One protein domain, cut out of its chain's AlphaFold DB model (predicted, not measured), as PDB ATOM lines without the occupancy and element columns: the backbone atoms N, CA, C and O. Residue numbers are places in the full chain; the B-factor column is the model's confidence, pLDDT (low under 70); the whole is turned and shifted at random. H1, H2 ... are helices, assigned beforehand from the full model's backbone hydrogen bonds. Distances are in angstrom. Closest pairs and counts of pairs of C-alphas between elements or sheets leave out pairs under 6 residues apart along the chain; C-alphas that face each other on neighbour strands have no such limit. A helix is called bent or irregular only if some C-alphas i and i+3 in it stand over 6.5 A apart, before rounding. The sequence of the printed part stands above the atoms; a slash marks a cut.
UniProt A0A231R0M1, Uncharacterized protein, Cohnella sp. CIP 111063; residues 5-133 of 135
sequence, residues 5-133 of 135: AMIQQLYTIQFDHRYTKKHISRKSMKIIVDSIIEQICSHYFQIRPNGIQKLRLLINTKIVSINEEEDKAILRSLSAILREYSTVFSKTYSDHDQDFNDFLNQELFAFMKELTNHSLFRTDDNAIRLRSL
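This is residues 5 to 133 of the 135 residues of an uncharacterized protein of Cohnella sp. CIP 111063 (UniProt A0A231R0M1). The longest helix, H5, stands side by side with H4, and with H3 beyond H4 and H1 beyond H5 they make a curved wall of four helices. H2 lies over the inner face of this wall, and the short H6 packs at one end, on the first residues of H1 and the last of H5. The printed part has 129 residues with six named helices, H1 to H6 in chain order, and no named strand; the class is all helix. The whole is compact, with a radius of gyration of the C-alphas of 14.6 A and spans of 40 by 35 by 20 A.

H5, residues 97 to 117, is 28.9 A long and ends at C-alpha 117 (124.650, -182.526, 315.375); it is neither bent nor irregular, but only just: C-alphas 105 and 108 are 6.4 A apart. H4, residues 69 to 88, is 28.1 A long, with a kink of 27 degrees near residue 82; it is irregular, C-alphas 83 and 86 being 7.3 A apart. H3 holds residues 52 to 65 and measures 20.4 A. H2, residues 26 to 45, is 27.1 A long. H1, residues 5 to 20, is 21.0 A long and begins at C-alpha 5 (130.767, -175.604, 304.454); it is neither bent nor irregular, but only just: C-alphas 17 and 20 are 6.0 A apart. H6, residues 125 to 131, ends at C-alpha 131 (129.066, -177.801, 317.288).

H1 to H5 form a bundle, a group of helices set together; of the 6 pairs of helices in the domain that touch, 3 are at a shallow tilt, and the packing of the helices is part aligned, part crossed. H5 and H4, a hairpin, touch at a shallow tilt of 18 degrees, opposite ways; their closest C-alphas, of Phe 111 and Ser 77, are 5.1 A apart. H3 and H4, also a hairpin, touch at a shallow 16 degrees, closest at C-alphas 63 and 72, 5.5 A. With residues 7 to 14 alone H1 touches H5, at a steep 40 degrees; C-alphas 7 and 112 are closest, 6.2 A. H1 and H2, a hairpin, touch at 34 degrees, only just shallow, through residues 6 to 13 and 29 to 36 alone; C-alphas 6 and 32 are closest, 6.7 A. H2 and H4 are close but not clearly touching: C-alphas 37 and 78, the closest, are 7.8 A apart. H2 and H3 are near each other, with 11 pairs of C-alphas within 10 A; H2 and H5 are apart. H6 touches residues 113 to 117 of H5, closest at C-alphas 127 and 116, 5.1 A, and residues 5 to 8 of H1, closest at C-alphas 126 and 5, 6.3 A. Every O i to N i+4 pair is within hydrogen-bond range in H1, H2 and H6; H3 has 8 of 10, H4 14 of 16 and H5 15 of 17.

The C-alphas of Thr 20 and Ser 65, the two farthest apart, are 42.1 A from each other. The printed part has no cut and no long link. Its mean pLDDT is 87.0; residues 92 to 96, in the short link from H4 to H5, are under 70.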
ATOM      1  N   ALA A   5     130.232-176.911 304.835       85.69
ATOM      2  CA  ALA A   5     130.767-175.604 304.454       85.69
ATOM      3  C   ALA A   5     129.649-174.565 304.254       85.69
ATOM      4  O   ALA A   5     129.814-173.392 304.583       85.69
ATOM      5  N   MET A   6     128.481-174.991 303.766       86.88
ATOM      6  CA  MET A   6     127.319-174.111 303.617       86.88
ATOM      7  C   MET A   6     126.674-173.769 304.960       86.88
ATOM      8  O   MET A   6     126.214-172.646 305.149       86.88
ATOM      9  N   ILE A   7     126.701-174.705 305.911       88.38
ATOM     10  CA  ILE A   7     126.259-174.450 307.286       88.38
ATOM     11  C   ILE A   7     127.171-173.397 307.930       88.38
ATOM     12  O   ILE A   7     126.691-172.448 308.542       88.38
ATOM     13  N   GLN A   8     128.486-173.491 307.713       88.62
ATOM     14  CA  GLN A   8     129.446-172.491 308.187       88.62
ATOM     15  C   GLN A   8     129.220-171.106 307.567       88.62
ATOM     16  O   GLN A   8     129.355-170.089 308.254       88.62
ATOM     17  N   GLN A   9     128.854-171.045 306.284       88.81
ATOM     18  CA  GLN A   9     128.484-169.784 305.642       88.81
ATOM     19  C   GLN A   9     127.224-169.182 306.273       88.81
ATOM     20  O   GLN A   9     127.225-167.989 306.578       88.81
ATOM     21  N   LEU A  10     126.184-169.986 306.529       88.81
ATOM     22  CA  LEU A  10     124.982-169.514 307.225       88.81
ATOM     23  C   LEU A  10     125.302-169.004 308.632       88.81
ATOM     24  O   LEU A  10     124.845-167.923 309.001       88.81
ATOM     25  N   TYR A  11     126.130-169.733 309.383       89.38
ATOM     26  CA  TYR A  11     126.555-169.315 310.716       89.38
ATOM     27  C   TYR A  11     127.298-167.977 310.671       89.38
ATOM     28  O   TYR A  11     127.009-167.082 311.458       89.38
ATOM     29  N   THR A  12     128.211-167.805 309.713       88.38
ATOM     30  CA  THR A  12     128.955-166.547 309.539       88.38
ATOM     31  C   THR A  12     128.012-165.379 309.250       88.38
ATOM     32  O   THR A  12     128.151-164.318 309.853       88.38
ATOM     33  N   ILE A  13     127.023-165.586 308.375       86.31
ATOM     34  CA  ILE A  13     125.990-164.590 308.060       86.31
ATOM     35  C   ILE A  13     125.199-164.231 309.320       86.31
ATOM     36  O   ILE A  13     125.083-163.056 309.652       86.31
ATOM     37  N   GLN A  14     124.701-165.221 310.061       86.12
ATOM     38  CA  GLN A  14     123.947-164.978 311.290       86.12
ATOM     39  C   GLN A  14     124.796-164.259 312.356       86.12
ATOM     40  O   GLN A  14     124.315-163.334 313.013       86.12
ATOM     41  N   PHE A  15     126.060-164.655 312.520       86.38
ATOM     42  CA  PHE A  15     126.990-164.030 313.457       86.38
ATOM     43  C   PHE A  15     127.232-162.558 313.103       86.38
ATOM     44  O   PHE A  15     127.125-161.686 313.969       86.38
ATOM     45  N   ASP A  16     127.502-162.270 311.828       86.06
ATOM     46  CA  ASP A  16     127.684-160.904 311.342       86.06
ATOM     47  C   ASP A  16     126.415-160.056 311.545       86.06
ATOM     48  O   ASP A  16     126.497-158.894 311.950       86.06
ATOM     49  N   HIS A  17     125.231-160.651 311.369       82.50
ATOM     50  CA  HIS A  17     123.965-159.976 311.667       82.50
ATOM     51  C   HIS A  17     123.884-159.541 313.124       82.50
ATOM     52  O   HIS A  17     123.620-158.386 313.456       82.50
ATOM     53  N   ARG A  18     124.095-160.521 314.005       81.00
ATOM     54  CA  ARG A  18     123.744-160.434 315.415       81.00
ATOM     55  C   ARG A  18     124.749-159.595 316.188       81.00
ATOM     56  O   ARG A  18     124.356-158.848 317.080       81.00
ATOM     57  N   TYR A  19     126.030-159.724 315.852       80.25
ATOM     58  CA  TYR A  19     127.118-159.167 316.653       80.25
ATOM     59  C   TYR A  19     127.848-158.016 315.970       80.25
ATOM     60  O   TYR A  19     128.257-157.082 316.656       80.25
ATOM     61  N   THR A  20     127.990-158.038 314.641       79.31
ATOM     62  CA  THR A  20     128.680-156.955 313.918       79.31
ATOM     63  C   THR A  20     127.715-155.923 313.336       79.31
ATOM     64  O   THR A  20     128.164-154.887 312.846       79.31
ATOM     65  N   LYS A  21     126.393-156.167 313.434       75.69
ATOM     66  CA  LYS A  21     125.316-155.343 312.851       75.69
ATOM     67  C   LYS A  21     125.552-155.046 311.369       75.69
ATOM     68  O   LYS A  21     125.122-154.012 310.853       75.69
ATOM     69  N   LYS A  22     126.276-155.931 310.679       78.38
ATOM     70  CA  LYS A  22     126.514-155.782 309.250       78.38
ATOM     71  C   LYS A  22     125.201-155.979 308.518       78.38
ATOM     72  O   LYS A  22     124.443-156.900 308.804       78.38
ATOM     73  N   HIS A  23     124.973-155.136 307.520       76.56
ATOM     74  CA  HIS A  23     123.852-155.317 306.619       76.56
ATOM     75  C   HIS A  23     124.013-156.628 305.835       76.56
ATOM     76  O   HIS A  23     125.003-156.825 305.124       76.56
ATOM     77  N   ILE A  24     123.008-157.499 305.916       77.44
ATOM     78  CA  ILE A  24     122.999-158.784 305.219       77.44
ATOM     79  C   ILE A  24     122.170-158.703 303.954       77.44
ATOM     80  O   ILE A  24     121.007-158.306 303.944       77.44
ATOM     81  N   SER A  25     122.757-159.193 302.867       82.88
ATOM     82  CA  SER A  25     122.010-159.475 301.651       82.88
ATOM     83  C   SER A  25     121.055-160.646 301.894       82.88
ATOM     84  O   SER A  25     121.460-161.814 301.847       82.88
ATOM     85  N   ARG A  26     119.762-160.343 302.090       84.31
ATOM     86  CA  ARG A  26     118.694-161.360 302.176       84.31
ATOM     87  C   ARG A  26     118.732-162.308 300.971       84.31
ATOM     88  O   ARG A  26     118.510-163.504 301.116       84.31
ATOM     89  N   LYS A  27     119.095-161.798 299.785       85.25
ATOM     90  CA  LYS A  27     119.285-162.594 298.562       85.25
ATOM     91  C   LYS A  27     120.404-163.627 298.704       85.25
ATOM     92  O   LYS A  27     120.216-164.769 298.301       85.25
ATOM     93  N   SER A  28     121.554-163.240 299.255       85.12
ATOM     94  CA  SER A  28     122.692-164.152 299.423       85.12
ATOM     95  C   SER A  28     122.359-165.268 300.407       85.12
ATOM     96  O   SER A  28     122.619-166.432 300.124       85.12
ATOM     97  N   MET A  29     121.697-164.927 301.515       88.12
ATOM     98  CA  MET A  29     121.219-165.927 302.467       88.12
ATOM     99  C   MET A  29     120.198-166.874 301.833       88.12
ATOM    100  O   MET A  29     120.327-168.086 301.978       88.12
ATOM    101  N   LYS A  30     119.228-166.333 301.083       89.56
ATOM    102  CA  LYS A  30     118.221-167.125 300.369       89.56
ATOM    103  C   LYS A  30     118.864-168.197 299.488       89.56
ATOM    104  O   LYS A  30     118.456-169.344 299.551       89.56
ATOM    105  N   ILE A  31     119.899-167.840 298.722       90.19
ATOM    106  CA  ILE A  31     120.614-168.778 297.840       90.19
ATOM    107  C   ILE A  31     121.209-169.949 298.632       90.19
ATOM    108  O   ILE A  31     121.099-171.100 298.211       90.19
ATOM    109  N   ILE A  32     121.829-169.669 299.782       90.75
ATOM    110  CA  ILE A  32     122.448-170.705 300.615       90.75
ATOM    111  C   ILE A  32     121.368-171.605 301.226       90.75
ATOM    112  O   ILE A  32     121.493-172.828 301.164       90.75
ATOM    113  N   VAL A  33     120.289-171.016 301.757       91.06
ATOM    114  CA  VAL A  33     119.166-171.779 302.323       91.06
ATOM    115  C   VAL A  33     118.478-172.628 301.247       91.06
ATOM    116  O   VAL A  33     118.297-173.821 301.467       91.06
ATOM    117  N   ASP A  34     118.174-172.073 300.069       91.62
ATOM    118  CA  ASP A  34     117.586-172.806 298.933       91.62
ATOM    119  C   ASP A  34     118.450-174.013 298.541       91.62
ATOM    120  O   ASP A  34     117.937-175.115 298.337       91.62
ATOM    121  N   SER A  35     119.772-173.835 298.483       91.44
ATOM    122  CA  SER A  35     120.687-174.912 298.107       91.44
ATOM    123  C   SER A  35     120.810-175.999 299.186       91.44
ATOM    124  O   SER A  35     120.926-177.180 298.848       91.44
ATOM    125  N   ILE A  36     120.722-175.652 300.476       91.38
ATOM    126  CA  ILE A  36     120.631-176.645 301.562       91.38
ATOM    127  C   ILE A  36     119.295-177.395 301.487       91.38
ATOM    128  O   ILE A  36     119.282-178.623 301.575       91.38
ATOM    129  N   ILE A  37     118.183-176.686 301.264       91.88
ATOM    130  CA  ILE A  37     116.859-177.297 301.086       91.88
ATOM    131  C   ILE A  37     116.886-178.285 299.918       91.88
ATOM    132  O   ILE A  37     116.410-179.408 300.070       91.88
ATOM    133  N   GLU A  38     117.466-177.917 298.773       91.25
ATOM    134  CA  GLU A  38     117.587-178.812 297.617       91.25
ATOM    135  C   GLU A  38     118.394-180.075 297.948       91.25
ATOM    136  O   GLU A  38     117.984-181.181 297.591       91.25
ATOM    137  N   GLN A  39     119.500-179.937 298.681       89.56
ATOM    138  CA  GLN A  39     120.323-181.076 299.093       89.56
ATOM    139  C   GLN A  39     119.586-182.014 300.053       89.56
ATOM    140  O   GLN A  39     119.631-183.230 299.861       89.56
ATOM    141  N   ILE A  40     118.868-181.471 301.039       90.69
ATOM    142  CA  ILE A  40     118.037-182.266 301.955       90.69
ATOM    143  C   ILE A  40     116.900-182.936 301.182       90.69
ATOM    144  O   ILE A  40     116.616-184.114 301.399       90.69
ATOM    145  N   CYS A  41     116.290-182.230 300.226       91.44
ATOM    146  CA  CYS A  41     115.227-182.798 299.409       91.44
ATOM    147  C   CYS A  41     115.709-183.984 298.573       91.44
ATOM    148  O   CYS A  41     115.061-185.032 298.530       91.44
ATOM    149  N   SER A  42     116.879-183.830 297.958       90.62
ATOM    150  CA  SER A  42     117.542-184.894 297.215       90.62
ATOM    151  C   SER A  42     117.879-186.084 298.121       90.62
ATOM    152  O   SER A  42     117.632-187.228 297.748       90.62
ATOM    153  N   HIS A  43     118.352-185.827 299.345       89.12
ATOM    154  CA  HIS A  43     118.733-186.873 300.293       89.12
ATOM    155  C   HIS A  43     117.537-187.682 300.831       89.12
ATOM    156  O   HIS A  43     117.531-188.906 300.725       89.12
ATOM    157  N   TYR A  44     116.504-187.022 301.366       90.19
ATOM    158  CA  TYR A  44     115.401-187.707 302.064       90.19
ATOM    159  C   TYR A  44     114.243-188.140 301.166       90.19
ATOM    160  O   TYR A  44     113.508-189.077 301.509       90.19
ATOM    161  N   PHE A  45     114.056-187.442 300.046       90.75
ATOM    162  CA  PHE A  45     112.894-187.615 299.177       90.75
ATOM    163  C   PHE A  45     113.270-187.955 297.733       90.75
ATOM    164  O   PHE A  45     112.381-188.340 296.983       90.75
ATOM    165  N   GLN A  46     114.544-187.831 297.335       90.25
ATOM    166  CA  GLN A  46     115.002-188.052 295.955       90.25
ATOM    167  C   GLN A  46     114.249-187.191 294.924       90.25
ATOM    168  O   GLN A  46     114.051-187.586 293.776       90.25
ATOM    169  N   ILE A  47     113.828-185.989 295.330       89.06
ATOM    170  CA  ILE A  47     113.131-185.025 294.472       89.06
ATOM    171  C   ILE A  47     113.844-183.678 294.474       89.06
ATOM    172  O   ILE A  47     114.585-183.341 295.399       89.06
ATOM    173  N   ARG A  48     113.517-182.851 293.478       84.62
ATOM    174  CA  ARG A  48     113.744-181.409 293.564       84.62
ATOM    175  C   ARG A  48     112.589-180.733 294.306       84.62
ATOM    176  O   ARG A  48     111.431-181.092 294.064       84.62
ATOM    177  N   PRO A  49     112.869-179.750 295.177       82.38
ATOM    178  CA  PRO A  49     111.826-179.012 295.875       82.38
ATOM    179  C   PRO A  49     110.915-178.304 294.862       82.38
ATOM    180  O   PRO A  49     111.373-177.509 294.045       82.38
ATOM    181  N   ASN A  50     109.612-178.595 294.913       80.31
ATOM    182  CA  ASN A  50     108.608-177.976 294.049       80.31
ATOM    183  C   ASN A  50     107.507-177.332 294.897       80.31
ATOM    184  O   ASN A  50     106.481-177.948 295.189       80.31
ATOM    185  N   GLY A  51     107.743-176.083 295.295       85.50
ATOM    186  CA  GLY A  51     106.819-175.298 296.108       85.50
ATOM    187  C   GLY A  51     106.840-175.668 297.596       85.50
ATOM    188  O   GLY A  51     106.843-176.835 297.984       85.50
ATOM    189  N   ILE A  52     106.799-174.638 298.444       88.62
ATOM    190  CA  ILE A  52     106.913-174.753 299.908       88.62
ATOM    191  C   ILE A  52     105.811-175.646 300.497       88.62
ATOM    192  O   ILE A  52     106.086-176.508 301.327       88.62
ATOM    193  N   GLN A  53     104.562-175.480 300.049       87.19
ATOM    194  CA  GLN A  53     103.417-176.218 300.597       87.19
ATOM    195  C   GLN A  53     103.520-177.729 300.358       87.19
ATOM    196  O   GLN A  53     103.322-178.514 301.285       87.19
ATOM    197  N   LYS A  54     103.873-178.141 299.133       89.06
ATOM    198  CA  LYS A  54     104.055-179.560 298.798       89.06
ATOM    199  C   LYS A  54     105.208-180.165 299.590       89.06
ATOM    200  O   LYS A  54     105.077-181.270 300.103       89.06
ATOM    201  N   LEU A  55     106.306-179.422 299.734       91.50
ATOM    202  CA  LEU A  55     107.454-179.878 300.508       91.50
ATOM    203  C   LEU A  55     107.107-180.078 301.991       91.50
ATOM    204  O   LEU A  55     107.447-181.111 302.558       91.50
ATOM    205  N   ARG A  56     106.361-179.152 302.604       91.50
ATOM    206  CA  ARG A  56     105.897-179.301 303.995       91.50
ATOM    207  C   ARG A  56     105.007-180.530 304.188       91.50
ATOM    208  O   ARG A  56     105.160-181.236 305.181       91.50
ATOM    209  N   LEU A  57     104.114-180.814 303.236       90.81
ATOM    210  CA  LEU A  57     103.291-182.026 303.275       90.81
ATOM    211  C   LEU A  57     104.160-183.293 303.233       90.81
ATOM    212  O   LEU A  57     103.972-184.190 304.049       90.81
ATOM    213  N   LEU A  58     105.136-183.344 302.321       92.56
ATOM    214  CA  LEU A  58     106.065-184.473 302.201       92.56
ATOM    215  C   LEU A  58     106.884-184.690 303.476       92.56
ATOM    216  O   LEU A  58     107.021-185.825 303.933       92.56
ATOM    217  N   ILE A  59     107.386-183.603 304.068       93.75
ATOM    218  CA  ILE A  59     108.115-183.630 305.339       93.75
ATOM    219  C   ILE A  59     107.252-184.238 306.443       93.75
ATOM    220  O   ILE A  59     107.692-185.172 307.109       93.75
ATOM    221  N   ASN A  60     106.013-183.767 306.600       91.62
ATOM    222  CA  ASN A  60     105.113-184.270 307.637       91.62
ATOM    223  C   ASN A  60     104.836-185.770 307.475       91.62
ATOM    224  O   ASN A  60     104.873-186.506 308.457       91.62
ATOM    225  N   THR A  61     104.633-186.244 306.242       92.12
ATOM    226  CA  THR A  61     104.446-187.675 305.967       92.12
ATOM    227  C   THR A  61     105.698-188.493 306.295       92.12
ATOM    228  O   THR A  61     105.597-189.587 306.847       92.12
ATOM    229  N   LYS A  62     106.891-187.976 305.981       92.94
ATOM    230  CA  LYS A  62     108.165-188.675 306.209       92.94
ATOM    231  C   LYS A  62     108.568-188.724 307.680       92.94
ATOM    232  O   LYS A  62     109.078-189.747 308.116       92.94
ATOM    233  N   ILE A  63     108.295-187.673 308.454       93.31
ATOM    234  CA  ILE A  63     108.558-187.649 309.905       93.31
ATOM    235  C   ILE A  63     107.833-188.798 310.621       93.31
ATOM    236  O   ILE A  63     108.365-189.355 311.578       93.31
ATOM    237  N   VAL A  64     106.633-189.159 310.157       91.44
ATOM    238  CA  VAL A  64     105.839-190.252 310.742       91.44
ATOM    239  C   VAL A  64     106.423-191.629 310.408       91.44
ATOM    240  O   VAL A  64     106.266-192.553 311.198       91.44
ATOM    241  N   SER A  65     107.089-191.780 309.258       91.00
ATOM    242  CA  SER A  65     107.597-193.077 308.784       91.00
ATOM    243  C   SER A  65     109.075-193.333 309.071       91.00
ATOM    244  O   SER A  65     109.518-194.476 308.981       91.00
ATOM    245  N   ILE A  66     109.851-192.296 309.388       92.62
ATOM    246  CA  ILE A  66     111.271-192.425 309.713       92.62
ATOM    247  C   ILE A  66     111.445-192.834 311.181       92.62
ATOM    248  O   ILE A  66     110.708-192.374 312.050       92.62
ATOM    249  N   ASN A  67     112.412-193.703 311.471       91.25
ATOM    250  CA  ASN A  67     112.659-194.181 312.839       91.25
ATOM    251  C   ASN A  67     113.779-193.410 313.540       91.25
ATOM    252  O   ASN A  67     113.755-193.281 314.759       91.25
ATOM    253  N   GLU A  68     114.738-192.895 312.777       93.38
ATOM    254  CA  GLU A  68     115.905-192.196 313.297       93.38
ATOM    255  C   GLU A  68     115.521-190.804 313.818       93.38
ATOM    256  O   GLU A  68     114.940-189.987 313.101       93.38
ATOM    257  N   GLU A  69     115.799-190.541 315.098       92.62
ATOM    258  CA  GLU A  69     115.423-189.275 315.739       92.62
ATOM    259  C   GLU A  69     116.239-188.088 315.216       92.62
ATOM    260  O   GLU A  69     115.697-186.988 315.113       92.62
ATOM    261  N   GLU A  70     117.501-188.307 314.827       92.31
ATOM    262  CA  GLU A  70     118.345-187.268 314.223       92.31
ATOM    263  C   GLU A  70     117.726-186.764 312.906       92.31
ATOM    264  O   GLU A  70     117.553-185.557 312.707       92.31
ATOM    265  N   ASP A  71     117.268-187.687 312.057       92.62
ATOM    266  CA  ASP A  71     116.568-187.352 310.819       92.62
ATOM    267  C   ASP A  71     115.249-186.614 311.089       92.62
ATOM    268  O   ASP A  71     114.915-185.635 310.409       92.62
ATOM    269  N   LYS A  72     114.476-187.042 312.100       94.44
ATOM    270  CA  LYS A  72     113.246-186.328 312.497       94.44
ATOM    271  C   LYS A  72     113.551-184.903 312.929       94.44
ATOM    272  O   LYS A  72     112.765-184.010 312.611       94.44
ATOM    273  N   ALA A  73     114.641-184.682 313.656       93.81
ATOM    274  CA  ALA A  73     115.027-183.360 314.132       93.81
ATOM    275  C   ALA A  73     115.376-182.418 312.966       93.81
ATOM    276  O   ALA A  73     114.852-181.297 312.907       93.81
ATOM    277  N   ILE A  74     116.131-182.898 311.969       93.69
ATOM    278  CA  ILE A  74     116.382-182.154 310.720       93.69
ATOM    279  C   ILE A  74     115.070-181.840 309.996       93.69
ATOM    280  O   ILE A  74     114.837-180.708 309.575       93.69
ATOM    281  N   LEU A  75     114.189-182.827 309.835       94.31
ATOM    282  CA  LEU A  75     112.947-182.635 309.087       94.31
ATOM    283  C   LEU A  75     111.975-181.681 309.805       94.31
ATOM    284  O   LEU A  75     111.315-180.867 309.154       94.31
ATOM    285  N   ARG A  76     111.910-181.726 311.142       94.69
ATOM    286  CA  ARG A  76     111.114-180.789 311.955       94.69
ATOM    287  C   ARG A  76     111.637-179.360 311.833       94.69
ATOM    288  O   ARG A  76     110.846-178.458 311.561       94.69
ATOM    289  N   SER A  77     112.946-179.166 311.978       94.19
ATOM    290  CA  SER A  77     113.569-177.843 311.840       94.19
ATOM    291  C   SER A  77     113.449-177.302 310.409       94.19
ATOM    292  O   SER A  77     113.097-176.138 310.224       94.19
ATOM    293  N   LEU A  78     113.580-178.152 309.384       94.25
ATOM    294  CA  LEU A  78     113.285-177.771 307.999       94.25
ATOM    295  C   LEU A  78     111.820-177.329 307.818       94.25
ATOM    296  O   LEU A  78     111.554-176.342 307.133       94.25
ATOM    297  N   SER A  79     110.855-178.026 308.424       93.38
ATOM    298  CA  SER A  79     109.439-177.630 308.361       93.38
ATOM    299  C   SER A  79     109.199-176.238 308.957       93.38
ATOM    300  O   SER A  79     108.391-175.473 308.420       93.38
ATOM    301  N   ALA A  80     109.926-175.893 310.024       92.44
ATOM    302  CA  ALA A  80     109.861-174.586 310.668       92.44
ATOM    303  C   ALA A  80     110.473-173.480 309.789       92.44
ATOM    304  O   ALA A  80     109.810-172.475 309.529       92.44
ATOM    305  N   ILE A  81     111.644-173.726 309.183       93.44
ATOM    306  CA  ILE A  81     112.238-172.840 308.162       93.44
ATOM    307  C   ILE A  81     111.237-172.544 307.046       93.44
ATOM    308  O   ILE A  81     111.021-171.388 306.686       93.44
ATOM    309  N   LEU A  82     110.602-173.587 306.508       92.25
ATOM    310  CA  LEU A  82     109.657-173.477 305.400       92.25
ATOM    311  C   LEU A  82     108.376-172.717 305.764       92.25
ATOM    312  O   LEU A  82     107.726-172.186 304.864       92.25
ATOM    313  N   ARG A  83     107.995-172.671 307.047       90.38
ATOM    314  CA  ARG A  83     106.837-171.903 307.523       90.38
ATOM    315  C   ARG A  83     107.082-170.400 307.386       90.38
ATOM    316  O   ARG A  83     106.226-169.708 306.849       90.38
ATOM    317  N   GLU A  84     108.261-169.939 307.792       88.94
ATOM    318  CA  GLU A  84     108.625-168.515 307.766       88.94
ATOM    319  C   GLU A  84     109.199-168.066 306.410       88.94
ATOM    320  O   GLU A  84     109.229-166.878 306.083       88.94
ATOM    321  N   TYR A  85     109.626-169.019 305.575       87.56
ATOM    322  CA  TYR A  85     110.394-168.766 304.354       87.56
ATOM    323  C   TYR A  85     109.749-167.763 303.389       87.56
ATOM    324  O   TYR A  85     110.427-166.902 302.823       87.56
ATOM    325  N   SER A  86     108.436-167.871 303.168       83.75
ATOM    326  CA  SER A  86     107.730-166.964 302.260       83.75
ATOM    327  C   SER A  86     107.686-165.539 302.794       83.75
ATOM    328  O   SER A  86     107.825-164.614 302.003       83.75
ATOM    329  N   THR A  87     107.528-165.367 304.105       84.06
ATOM    330  CA  THR A  87     107.448-164.058 304.767       84.06
ATOM    331  C   THR A  87     108.806-163.360 304.720       84.06
ATOM    332  O   THR A  87     108.923-162.239 304.230       84.06
ATOM    333  N   VAL A  88     109.858-164.081 305.108       85.88
ATOM    334  CA  VAL A  88     111.240-163.583 305.232       85.88
ATOM    335  C   VAL A  88     111.832-163.149 303.887       85.88
ATOM    336  O   VAL A  88     112.564-162.159 303.806       85.88
ATOM    337  N   PHE A  89     111.519-163.885 302.815       85.44
ATOM    338  CA  PHE A  89     112.096-163.670 301.483       85.44
ATOM    339  C   PHE A  89     111.098-163.143 300.446       85.44
ATOM    340  O   PHE A  89     111.373-163.225 299.240       85.44
ATOM    341  N   SER A  90     109.946-162.629 300.883       78.19
ATOM    342  CA  SER A  90     108.990-161.980 299.987       78.19
ATOM    343  C   SER A  90     109.566-160.688 299.399       78.19
ATOM    344  O   SER A  90     110.304-159.963 300.057       78.19
ATOM    345  N   LYS A  91     109.198-160.377 298.150       70.12
ATOM    346  CA  LYS A  91     109.527-159.094 297.501       70.12
ATOM    347  C   LYS A  91     108.516-157.986 297.807       70.12
ATOM    348  O   LYS A  91     108.790-156.835 297.494       70.12
ATOM    349  N   THR A  92     107.339-158.329 298.332       66.06
ATOM    350  CA  THR A  92     106.199-157.404 298.453       66.06
ATOM    351  C   THR A  92     106.158-156.604 299.747       66.06
ATOM    352  O   THR A  92     105.312-155.724 299.852       66.06
ATOM    353  N   TYR A  93     107.041-156.861 300.712       54.75
ATOM    354  CA  TYR A  93     106.954-156.221 302.019       54.75
ATOM    355  C   TYR A  93     108.321-155.759 302.525       54.75
ATOM    356  O   TYR A  93     109.212-156.562 302.799       54.75
ATOM    357  N   SER A  94     108.466-154.440 302.622       50.66
ATOM    358  CA  SER A  94     109.722-153.733 302.882       50.66
ATOM    359  C   SER A  94     110.128-153.673 304.360       50.66
ATOM    360  O   SER A  94     111.293-153.413 304.620       50.66
ATOM    361  N   ASP A  95     109.226-153.956 305.310       57.06
ATOM    362  CA  ASP A  95     109.420-153.620 306.738       57.06
ATOM    363  C   ASP A  95     109.370-154.822 307.706       57.06
ATOM    364  O   ASP A  95     109.048-154.686 308.882       57.06
ATOM    365  N   HIS A  96     109.722-156.026 307.251       68.50
ATOM    366  CA  HIS A  96     109.794-157.214 308.121       68.50
ATOM    367  C   HIS A  96     111.206-157.471 308.659       68.50
ATOM    368  O   HIS A  96     111.716-158.589 308.579       68.50
ATOM    369  N   ASP A  97     111.890-156.439 309.152       77.44
ATOM    370  CA  ASP A  97     113.198-156.630 309.797       77.44
ATOM    371  C   ASP A  97     113.077-157.489 311.060       77.44
ATOM    372  O   ASP A  97     113.949-158.314 311.317       77.44
ATOM    373  N   GLN A  98     111.969-157.374 311.799       82.00
ATOM    374  CA  GLN A  98     111.720-158.218 312.967       82.00
ATOM    375  C   GLN A  98     111.530-159.692 312.580       82.00
ATOM    376  O   GLN A  98     112.243-160.538 313.108       82.00
ATOM    377  N   ASP A  99     110.679-160.008 311.598       85.19
ATOM    378  CA  ASP A  99     110.479-161.404 311.167       85.19
ATOM    379  C   ASP A  99     111.758-161.998 310.564       85.19
ATOM    380  O   ASP A  99     112.061-163.178 310.738       85.19
ATOM    381  N   PHE A 100     112.554-161.172 309.878       84.94
ATOM    382  CA  PHE A 100     113.869-161.569 309.384       84.94
ATOM    383  C   PHE A 100     114.839-161.883 310.534       84.94
ATOM    384  O   PHE A 100     115.557-162.885 310.482       84.94
ATOM    385  N   ASN A 101     114.841-161.059 311.585       85.62
ATOM    386  CA  ASN A 101     115.635-161.287 312.793       85.62
ATOM    387  C   ASN A 101     115.196-162.557 313.525       85.62
ATOM    388  O   ASN A 101     116.054-163.324 313.964       85.62
ATOM    389  N   ASP A 102     113.893-162.785 313.655       88.88
ATOM    390  CA  ASP A 102     113.347-163.959 314.333       88.88
ATOM    391  C   ASP A 102     113.653-165.233 313.546       88.88
ATOM    392  O   ASP A 102     114.164-166.201 314.115       88.88
ATOM    393  N   PHE A 103     113.498-165.199 312.222       90.50
ATOM    394  CA  PHE A 103     113.931-166.286 311.349       90.50
ATOM    395  C   PHE A 103     115.416-166.617 311.526       90.50
ATOM    396  O   PHE A 103     115.777-167.781 311.685       90.50
ATOM    397  N   LEU A 104     116.284-165.603 311.512       88.62
ATOM    398  CA  LEU A 104     117.727-165.786 311.657       88.62
ATOM    399  C   LEU A 104     118.115-166.374 313.014       88.62
ATOM    400  O   LEU A 104     118.956-167.269 313.093       88.62
ATOM    401  N   ASN A 105     117.551-165.828 314.088       88.00
ATOM    402  CA  ASN A 105     118.000-166.126 315.443       88.00
ATOM    403  C   ASN A 105     117.316-167.344 316.061       88.00
ATOM    404  O   ASN A 105     117.872-167.913 316.998       88.00
ATOM    405  N   GLN A 106     116.153-167.743 315.548       91.25
ATOM    406  CA  GLN A 106     115.394-168.878 316.062       91.25
ATOM    407  C   GLN A 106     115.444-170.037 315.067       91.25
ATOM    408  O   GLN A 106     116.136-171.026 315.306       91.25
ATOM    409  N   GLU A 107     114.778-169.888 313.923       93.00
ATOM    410  CA  GLU A 107     114.550-171.002 312.999       93.00
ATOM    411  C   GLU A 107     115.841-171.439 312.299       93.00
ATOM    412  O   GLU A 107     116.183-172.622 312.294       93.00
ATOM    413  N   LEU A 108     116.611-170.487 311.756       91.50
ATOM    414  CA  LEU A 108     117.880-170.772 311.084       91.50
ATOM    415  C   LEU A 108     118.924-171.314 312.057       91.50
ATOM    416  O   LEU A 108     119.624-172.269 311.725       91.50
ATOM    417  N   PHE A 109     119.010-170.743 313.259       91.19
ATOM    418  CA  PHE A 109     119.925-171.223 314.291       91.19
ATOM    419  C   PHE A 109     119.605-172.660 314.715       91.19
ATOM    420  O   PHE A 109     120.499-173.508 314.715       91.19
ATOM    421  N   ALA A 110     118.336-172.954 315.017       92.69
ATOM    422  CA  ALA A 110     117.895-174.298 315.377       92.69
ATOM    423  C   ALA A 110     118.185-175.295 314.249       92.69
ATOM    424  O   ALA A 110     118.748-176.360 314.485       92.69
ATOM    425  N   PHE A 111     117.893-174.918 313.005       93.00
ATOM    426  CA  PHE A 111     118.177-175.754 311.846       93.00
ATOM    427  C   PHE A 111     119.673-176.045 311.668       93.00
ATOM    428  O   PHE A 111     120.056-177.196 311.472       93.00
ATOM    429  N   MET A 112     120.541-175.036 311.791       92.19
ATOM    430  CA  MET A 112     121.994-175.245 311.750       92.19
ATOM    431  C   MET A 112     122.472-176.160 312.881       92.19
ATOM    432  O   MET A 112     123.321-177.023 312.652       92.19
ATOM    433  N   LYS A 113     121.914-176.008 314.086       92.12
ATOM    434  CA  LYS A 113     122.227-176.867 315.230       92.12
ATOM    435  C   LYS A 113     121.879-178.330 314.944       92.12
ATOM    436  O   LYS A 113     122.752-179.183 315.080       92.12
ATOM    437  N   GLU A 114     120.667-178.611 314.468       93.00
ATOM    438  CA  GLU A 114     120.262-179.983 314.126       93.00
ATOM    439  C   GLU A 114     121.122-180.573 313.005       93.00
ATOM    440  O   GLU A 114     121.599-181.702 313.117       93.00
ATOM    441  N   LEU A 115     121.412-179.789 311.961       90.38
ATOM    442  CA  LEU A 115     122.289-180.238 310.883       90.38
ATOM    443  C   LEU A 115     123.687-180.579 311.403       90.38
ATOM    444  O   LEU A 115     124.193-181.651 311.114       90.38
ATOM    445  N   THR A 116     124.318-179.707 312.189       90.50
ATOM    446  CA  THR A 116     125.681-179.971 312.689       90.50
ATOM    447  C   THR A 116     125.757-181.151 313.652       90.50
ATOM    448  O   THR A 116     126.777-181.847 313.671       90.50
ATOM    449  N   ASN A 117     124.704-181.408 314.432       89.50
ATOM    450  CA  ASN A 117     124.650-182.526 315.375       89.50
ATOM    451  C   ASN A 117     124.381-183.878 314.711       89.50
ATOM    452  O   ASN A 117     124.718-184.903 315.297       89.50
ATOM    453  N   HIS A 118     123.849-183.883 313.491       90.44
ATOM    454  CA  HIS A 118     123.543-185.108 312.771       90.44
ATOM    455  C   HIS A 118     124.788-185.966 312.506       90.44
ATOM    456  O   HIS A 118     125.851-185.470 312.107       90.44
ATOM    457  N   SER A 119     124.635-187.281 312.653       86.50
ATOM    458  CA  SER A 119     125.677-188.292 312.446       86.50
ATOM    459  C   SER A 119     126.331-188.228 311.059       86.50
ATOM    460  O   SER A 119     127.536-188.456 310.937       86.50
ATOM    461  N   LEU A 120     125.578-187.812 310.034       84.25
ATOM    462  CA  LEU A 120     126.076-187.514 308.676       84.25
ATOM    463  C   LEU A 120     127.287-186.567 308.652       84.25
ATOM    464  O   LEU A 120     128.103-186.646 307.737       84.25
ATOM    465  N   PHE A 121     127.423-185.691 309.646       84.94
ATOM    466  CA  PHE A 121     128.517-184.725 309.736       84.94
ATOM    467  C   PHE A 121     129.499-185.035 310.861       84.94
ATOM    468  O   PHE A 121     130.274-184.173 311.282       84.94
ATOM    469  N   ARG A 122     129.474-186.252 311.412       82.06
ATOM    470  CA  ARG A 122     130.293-186.613 312.577       82.06
ATOM    471  C   ARG A 122     131.785-186.385 312.341       82.06
ATOM    472  O   ARG A 122     132.460-185.926 313.257       82.06
ATOM    473  N   THR A 123     132.256-186.675 311.131       82.44
ATOM    474  CA  THR A 123     133.661-186.566 310.708       82.44
ATOM    475  C   THR A 123     133.962-185.301 309.901       82.44
ATOM    476  O   THR A 123     135.062-185.178 309.378       82.44
ATOM    477  N   ASP A 124     132.998-184.388 309.738       86.44
ATOM    478  CA  ASP A 124     133.221-183.146 308.996       86.44
ATOM    479  C   ASP A 124     133.847-182.090 309.920       86.44
ATOM    480  O   ASP A 124     133.249-181.695 310.923       86.44
ATOM    481  N   ASP A 125     135.048-181.621 309.575       85.38
ATOM    482  CA  ASP A 125     135.809-180.652 310.373       85.38
ATOM    483  C   ASP A 125     135.048-179.344 310.624       85.38
ATOM    484  O   ASP A 125     135.148-178.761 311.709       85.38
ATOM    485  N   ASN A 126     134.266-178.871 309.648       85.00
ATOM    486  CA  ASN A 126     133.484-177.648 309.805       85.00
ATOM    487  C   ASN A 126     132.318-177.885 310.761       85.00
ATOM    488  O   ASN A 126     132.067-177.054 311.631       85.00
ATOM    489  N   ALA A 127     131.645-179.033 310.660       84.69
ATOM    490  CA  ALA A 127     130.583-179.383 311.595       84.69
ATOM    491  C   ALA A 127     131.114-179.578 313.022       84.69
ATOM    492  O   ALA A 127     130.508-179.076 313.966       84.69
ATOM    493  N   ILE A 128     132.274-180.227 313.192       85.56
ATOM    494  CA  ILE A 128     132.932-180.386 314.499       85.56
ATOM    495  C   ILE A 128     133.221-179.019 315.129       85.56
ATOM    496  O   ILE A 128     132.902-178.804 316.299       85.56
ATOM    497  N   ARG A 129     133.781-178.078 314.356       85.75
ATOM    498  CA  ARG A 129     134.055-176.709 314.825       85.75
ATOM    499  C   ARG A 129     132.783-175.933 315.153       85.75
ATOM    500  O   ARG A 129     132.781-175.163 316.104       85.75
ATOM    501  N   LEU A 130     131.717-176.111 314.375       86.69
ATOM    502  CA  LEU A 130     130.453-175.406 314.591       86.69
ATOM    503  C   LEU A 130     129.677-175.935 315.797       86.69
ATOM    504  O   LEU A 130     129.021-175.139 316.462       86.69
ATOM    505  N   ARG A 131     129.769-177.233 316.123       87.00
ATOM    506  CA  ARG A 131     129.066-177.801 317.288       87.00
ATOM    507  C   ARG A 131     129.383-177.039 318.568       87.00
ATOM    508  O   ARG A 131     128.462-176.695 319.290       87.00
ATOM    509  N   SER A 132     130.648-176.705 318.827       82.75
ATOM    510  CA  SER A 132     131.020-175.956 320.039       82.75
ATOM    511  C   SER A 132     130.480-174.521 320.077       82.75
ATOM    512  O   SER A 132     130.383-173.944 321.154       82.75
ATOM    513  N   LEU A 133     130.123-173.955 318.923       83.69
ATOM    514  CA  LEU A 133     129.598-172.594 318.781       83.69
ATOM    515  C   LEU A 133     128.060-172.538 318.783       83.69
ATOM    516  O   LEU A 133     127.490-171.470 318.994       83.69
TER     517      LEU A 133